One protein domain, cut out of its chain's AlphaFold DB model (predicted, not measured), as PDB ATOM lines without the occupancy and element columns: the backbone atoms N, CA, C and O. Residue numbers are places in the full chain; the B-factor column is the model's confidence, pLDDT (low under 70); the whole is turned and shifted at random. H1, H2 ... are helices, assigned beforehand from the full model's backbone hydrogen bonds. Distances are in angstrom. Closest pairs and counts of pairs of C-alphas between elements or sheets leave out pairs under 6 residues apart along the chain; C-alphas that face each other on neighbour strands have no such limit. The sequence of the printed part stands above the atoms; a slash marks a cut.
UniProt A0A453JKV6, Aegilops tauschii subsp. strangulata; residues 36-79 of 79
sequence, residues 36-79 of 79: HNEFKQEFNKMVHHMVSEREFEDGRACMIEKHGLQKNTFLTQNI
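Overview. This is residues 36 to 79 of the 79 residues of a protein of Aegilops tauschii subsp. strangulata (UniProt A0A453JKV6). Two helices, H1 and H2, lie side by side and nearly antiparallel as a helical hairpin, and the chain then folds back to set the short helix H3 near H2, apart from H1. The printed part has 44 residues with three named helices, in the order H1, H2, H3, and no named strand: all helix. It is compact, with a radius of gyration of the C-alphas of 10.0 A, and flat, spanning 27 by 26 by 14 A.

Along the chain. Find C-alpha 38 at (42.993, 43.048, 252.836); from there H1, residues 38 to 49, runs 15.8 A. H2, residues 53 to 66, starts at C-alpha 53 at (33.801, 62.884, 255.291) and runs 19.9 A. H3, residues 73 to 76, ends at C-alpha 76 at (42.951, 60.070, 243.732).

Arrangement. Look at Met 46 and Phe 56, whose C-alphas, 6.1 A apart, are the closest of H1 and H2. These helices touch and run opposite ways at a shallow tilt of 6 degrees. H2 and H3 are close but not clearly touching; their closest C-alphas, of Ile 64 and Leu 75, are 7.3 A apart. H1 and H3 are apart. In H1 and H2 every O i to N i+4 pair is within hydrogen-bond range; H3 is too short for such a pair.

Size, cuts and confidence. The C-alphas of His 36 and Asn 78, the two farthest apart, are 27.1 A from each other. The printed part has no cut; the link from H1 to H2 is tight, that from H2 to H3 short. In the B-factor column, find pLDDT under 70 at residue 36 and residues 78 to 79.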
ATOM      1  N   HIS A  36      40.055  38.625 247.240       65.56
ATOM      2  CA  HIS A  36      39.696  38.313 248.644       65.56
ATOM      3  C   HIS A  36      40.789  38.735 249.648       65.56
ATOM      4  O   HIS A  36      41.117  38.026 250.594       65.56
ATOM      5  N   ASN A  37      41.368  39.904 249.403       81.44
ATOM      6  CA  ASN A  37      42.526  40.418 250.112       81.44
ATOM      7  C   ASN A  37      42.126  41.509 251.110       81.44
ATOM      8  O   ASN A  37      40.979  41.961 251.161       81.44
ATOM      9  N   GLU A  38      43.112  41.950 251.881       88.62
ATOM     10  CA  GLU A  38      42.993  43.048 252.836       88.62
ATOM     11  C   GLU A  38      42.421  44.324 252.192       88.62
ATOM     12  O   GLU A  38      41.516  44.939 252.751       88.62
ATOM     13  N   PHE A  39      42.825  44.640 250.954       89.06
ATOM     14  CA  PHE A  39      42.276  45.766 250.192       89.06
ATOM     15  C   PHE A  39      40.747  45.712 250.074       89.06
ATOM     16  O   PHE A  39      40.071  46.713 250.290       89.06
ATOM     17  N   LYS A  40      40.164  44.545 249.760       88.88
ATOM     18  CA  LYS A  40      38.703  44.392 249.660       88.88
ATOM     19  C   LYS A  40      38.010  44.707 250.989       88.88
ATOM     20  O   LYS A  40      36.923  45.280 250.984       88.88
ATOM     21  N   GLN A  41      38.610  44.318 252.114       89.38
ATOM     22  CA  GLN A  41      38.054  44.588 253.440       89.38
ATOM     23  C   GLN A  41      38.118  46.081 253.775       89.38
ATOM     24  O   GLN A  41      37.108  46.648 254.191       89.38
ATOM     25  N   GLU A  42      39.260  46.724 253.532       90.25
ATOM     26  CA  GLU A  42      39.455  48.164 253.745       90.25
ATOM     27  C   GLU A  42      38.520  48.993 252.857       90.25
ATOM     28  O   GLU A  42      37.802  49.863 253.351       90.25
ATOM     29  N   PHE A  43      38.426  48.645 251.573       90.25
ATOM     30  CA  PHE A  43      37.523  49.292 250.626       90.25
ATOM     31  C   PHE A  43      36.051  49.143 251.037       90.25
ATOM     32  O   PHE A  43      35.292  50.113 251.030       90.25
ATOM     33  N   ASN A  44      35.630  47.939 251.442       89.12
ATOM     34  CA  ASN A  44      34.265  47.716 251.918       89.12
ATOM     35  C   ASN A  44      33.982  48.504 253.197       89.12
ATOM     36  O   ASN A  44      32.918  49.110 253.306       89.12
ATOM     37  N   LYS A  45      34.928  48.541 254.143       89.75
ATOM     38  CA  LYS A  45      34.792  49.343 255.361       89.75
ATOM     39  C   LYS A  45      34.601  50.818 255.024       89.75
ATOM     40  O   LYS A  45      33.685  51.442 255.555       89.75
ATOM     41  N   MET A  46      35.391  51.331 254.089       90.50
ATOM     42  CA  MET A  46      35.303  52.712 253.632       90.50
ATOM     43  C   MET A  46      33.938  53.038 253.006       90.50
ATOM     44  O   MET A  46      33.296  54.008 253.389       90.50
ATOM     45  N   VAL A  47      33.435  52.196 252.099       87.31
ATOM     46  CA  VAL A  47      32.175  52.459 251.373       87.31
ATOM     47  C   VAL A  47      30.913  52.140 252.198       87.31
ATOM     48  O   VAL A  47      29.817  52.611 251.880       87.31
ATOM     49  N   HIS A  48      31.011  51.293 253.226       87.25
ATOM     50  CA  HIS A  48      29.846  50.824 253.987       87.25
ATOM     51  C   HIS A  48      29.734  51.385 255.402       87.25
ATOM     52  O   HIS A  48      28.614  51.427 255.907       87.25
ATOM     53  N   HIS A  49      30.843  51.761 256.038       87.06
ATOM     54  CA  HIS A  49      30.863  52.017 257.480       87.06
ATOM     55  C   HIS A  49      31.397  53.394 257.872       87.06
ATOM     56  O   HIS A  49      31.189  53.787 259.014       87.06
ATOM     57  N   MET A  50      32.047  54.132 256.968       85.50
ATOM     58  CA  MET A  50      32.463  55.509 257.251       85.50
ATOM     59  C   MET A  50      31.275  56.451 257.074       85.50
ATOM     60  O   MET A  50      30.593  56.420 256.048       85.50
ATOM     61  N   VAL A  51      31.009  57.248 258.107       80.94
ATOM     62  CA  VAL A  51      29.831  58.129 258.172       80.94
ATOM     63  C   VAL A  51      30.240  59.595 258.030       80.94
ATOM     64  O   VAL A  51      29.459  60.402 257.527       80.94
ATOM     65  N   SER A  52      31.467  59.926 258.432       88.12
ATOM     66  CA  SER A  52      32.055  61.256 258.284       88.12
ATOM     67  C   SER A  52      32.917  61.359 257.026       88.12
ATOM     68  O   SER A  52      33.627  60.420 256.668       88.12
ATOM     69  N   GLU A  53      32.904  62.535 256.400       87.31
ATOM     70  CA  GLU A  53      33.801  62.884 255.291       87.31
ATOM     71  C   GLU A  53      35.267  62.747 255.703       87.31
ATOM     72  O   GLU A  53      36.040  62.115 254.994       87.31
ATOM     73  N   ARG A  54      35.627  63.217 256.905       90.50
ATOM     74  CA  ARG A  54      36.999  63.097 257.420       90.50
ATOM     75  C   ARG A  54      37.436  61.639 257.548       90.50
ATOM     76  O   ARG A  54      38.516  61.281 257.100       90.50
ATOM     77  N   GLU A  55      36.590  60.787 258.137       90.88
ATOM     78  CA  GLU A  55      36.901  59.355 258.268       90.88
ATOM     79  C   GLU A  55      37.093  58.704 256.896       90.88
ATOM     80  O   GLU A  55      37.981  57.867 256.728       90.88
ATOM     81  N   PHE A  56      36.267  59.104 255.926       89.62
ATOM     82  CA  PHE A  56      36.356  58.639 254.551       89.62
ATOM     83  C   PHE A  56      37.659  59.075 253.877       89.62
ATOM     84  O   PHE A  56      38.339  58.236 253.286       89.62
ATOM     85  N   GLU A  57      38.033  60.348 253.983       91.06
ATOM     86  CA  GLU A  57      39.262  60.894 253.401       91.06
ATOM     87  C   GLU A  57      40.520  60.281 254.022       91.06
ATOM     88  O   GLU A  57      41.386  59.798 253.286       91.06
ATOM     89  N   ASP A  58      40.586  60.208 255.354       92.06
ATOM     90  CA  ASP A  58      41.712  59.618 256.085       92.06
ATOM     91  C   ASP A  58      41.857  58.124 255.757       92.06
ATOM     92  O   ASP A  58      42.945  57.628 255.442       92.06
ATOM     93  N   GLY A  59      40.738  57.391 255.776       91.69
ATOM     94  CA  GLY A  59      40.698  55.972 255.437       91.69
ATOM     95  C   GLY A  59      41.117  55.699 253.996       91.69
ATOM     96  O   GLY A  59      41.869  54.758 253.727       91.69
ATOM     97  N   ARG A  60      40.675  56.553 253.069       91.12
ATOM     98  CA  ARG A  60      41.053  56.497 251.660       91.12
ATOM     99  C   ARG A  60      42.541  56.771 251.468       91.12
ATOM    100  O   ARG A  60      43.188  56.002 250.761       91.12
ATOM    101  N   ALA A  61      43.088  57.813 252.094       91.81
ATOM    102  CA  ALA A  61      44.509  58.152 252.007       91.81
ATOM    103  C   ALA A  61      45.395  57.004 252.518       91.81
ATOM    104  O   ALA A  61      46.298  56.561 251.806       91.81
ATOM    105  N   CYS A  62      45.061  56.449 253.687       92.62
ATOM    106  CA  CYS A  62      45.755  55.301 254.275       92.62
ATOM    107  C   CYS A  62      45.713  54.065 253.359       92.62
ATOM    108  O   CYS A  62      46.742  53.440 253.090       92.62
ATOM    109  N   MET A  63      44.539  53.741 252.805       92.31
ATOM    110  CA  MET A  63      44.384  52.628 251.861       92.31
ATOM    111  C   MET A  63      45.212  52.844 250.581       92.31
ATOM    112  O   MET A  63      45.832  51.909 250.075       92.31
ATOM    113  N   ILE A  64      45.248  54.062 250.038       91.19
ATOM    114  CA  ILE A  64      46.018  54.369 248.823       91.19
ATOM    115  C   ILE A  64      47.515  54.193 249.062       91.19
ATOM    116  O   ILE A  64      48.194  53.599 248.224       91.19
ATOM    117  N   GLU A  65      48.019  54.707 250.184       92.75
ATOM    118  CA  GLU A  65      49.430  54.618 250.546       92.75
ATOM    119  C   GLU A  65      49.858  53.161 250.736       92.75
ATOM    120  O   GLU A  65      50.804  52.706 250.091       92.75
ATOM    121  N   LYS A  66      49.093  52.406 251.533       91.81
ATOM    122  CA  LYS A  66      49.366  51.002 251.858       91.81
ATOM    123  C   LYS A  66      49.433  50.096 250.628       91.81
ATOM    124  O   LYS A  66      50.260  49.189 250.581       91.81
ATOM    125  N   HIS A  67      48.578  50.335 249.632       89.00
ATOM    126  CA  HIS A  67      48.493  49.499 248.426       89.00
ATOM    127  C   HIS A  67      49.213  50.092 247.204       89.00
ATOM    128  O   HIS A  67      49.116  49.528 246.114       89.00
ATOM    129  N   GLY A  68      49.928  51.215 247.350       88.62
ATOM    130  CA  GLY A  68      50.676  51.835 246.249       88.62
ATOM    131  C   GLY A  68      49.787  52.347 245.105       88.62
ATOM    132  O   GLY A  68      50.143  52.233 243.930       88.62
ATOM    133  N   LEU A  69      48.600  52.875 245.426       88.88
ATOM    134  CA  LEU A  69      47.561  53.238 244.451       88.88
ATOM    135  C   LEU A  69      47.560  54.725 244.076       88.88
ATOM    136  O   LEU A  69      46.575  55.222 243.536       88.88
ATOM    137  N   GLN A  70      48.654  55.447 244.310       88.50
ATOM    138  CA  GLN A  70      48.745  56.899 244.097       88.50
ATOM    139  C   GLN A  70      48.528  57.304 242.626       88.50
ATOM    140  O   GLN A  70      48.180  58.441 242.326       88.50
ATOM    141  N   LYS A  71      48.723  56.369 241.686       86.31
ATOM    142  CA  LYS A  71      48.476  56.575 240.249       86.31
ATOM    143  C   LYS A  71      47.052  56.207 239.812       86.31
ATOM    144  O   LYS A  71      46.716  56.382 238.644       86.31
ATOM    145  N   ASN A  72      46.223  55.667 240.708       85.50
ATOM    146  CA  ASN A  72      44.854  55.287 240.386       85.50
ATOM    147  C   ASN A  72      43.952  56.524 240.419       85.50
ATOM    148  O   ASN A  72      43.549  56.974 241.484       85.50
ATOM    149  N   THR A  73      43.617  57.045 239.242       83.50
ATOM    150  CA  THR A  73      42.836  58.283 239.090       83.50
ATOM    151  C   THR A  73      41.470  58.226 239.770       83.50
ATOM    152  O   THR A  73      41.045  59.215 240.354       83.50
ATOM    153  N   PHE A  74      40.802  57.072 239.776       84.75
ATOM    154  CA  PHE A  74      39.524  56.902 240.474       84.75
ATOM    155  C   PHE A  74      39.668  57.056 241.995       84.75
ATOM    156  O   PHE A  74      38.820  57.655 242.653       84.75
ATOM    157  N   LEU A  75      40.766  56.550 242.561       84.31
ATOM    158  CA  LEU A  75      41.079  56.678 243.981       84.31
ATOM    159  C   LEU A  75      41.863  57.943 244.324       84.31
ATOM    160  O   LEU A  75      42.134  58.119 245.496       84.31
ATOM    161  N   THR A  76      42.228  58.824 243.394       83.75
ATOM    162  CA  THR A  76      42.951  60.070 243.732       83.75
ATOM    163  C   THR A  76      42.232  61.349 243.327       83.75
ATOM    164  O   THR A  76      42.658  62.428 243.720       83.75
ATOM    165  N   GLN A  77      41.104  61.255 242.622       77.19
ATOM    166  CA  GLN A  77      40.240  62.402 242.340       77.19
ATOM    167  C   GLN A  77      39.719  63.058 243.625       77.19
ATOM    168  O   GLN A  77      39.255  62.362 244.528       77.19
ATOM    169  N   ASN A  78      39.786  64.388 243.704       58.09
ATOM    170  CA  ASN A  78      39.095  65.134 244.754       58.09
ATOM    171  C   ASN A  78      37.585  65.027 244.492       58.09
ATOM    172  O   ASN A  78      37.156  65.227 243.353       58.09
ATOM    173  N   ILE A  79      36.835  64.623 245.520       58.38
ATOM    174  CA  ILE A  79      35.369  64.505 245.512       58.38
ATOM    175  C   ILE A  79      34.794  65.812 246.044       58.38
ATOM    176  O   ILE A  79      35.410  66.352 246.989       58.38
TER     177      ILE A  79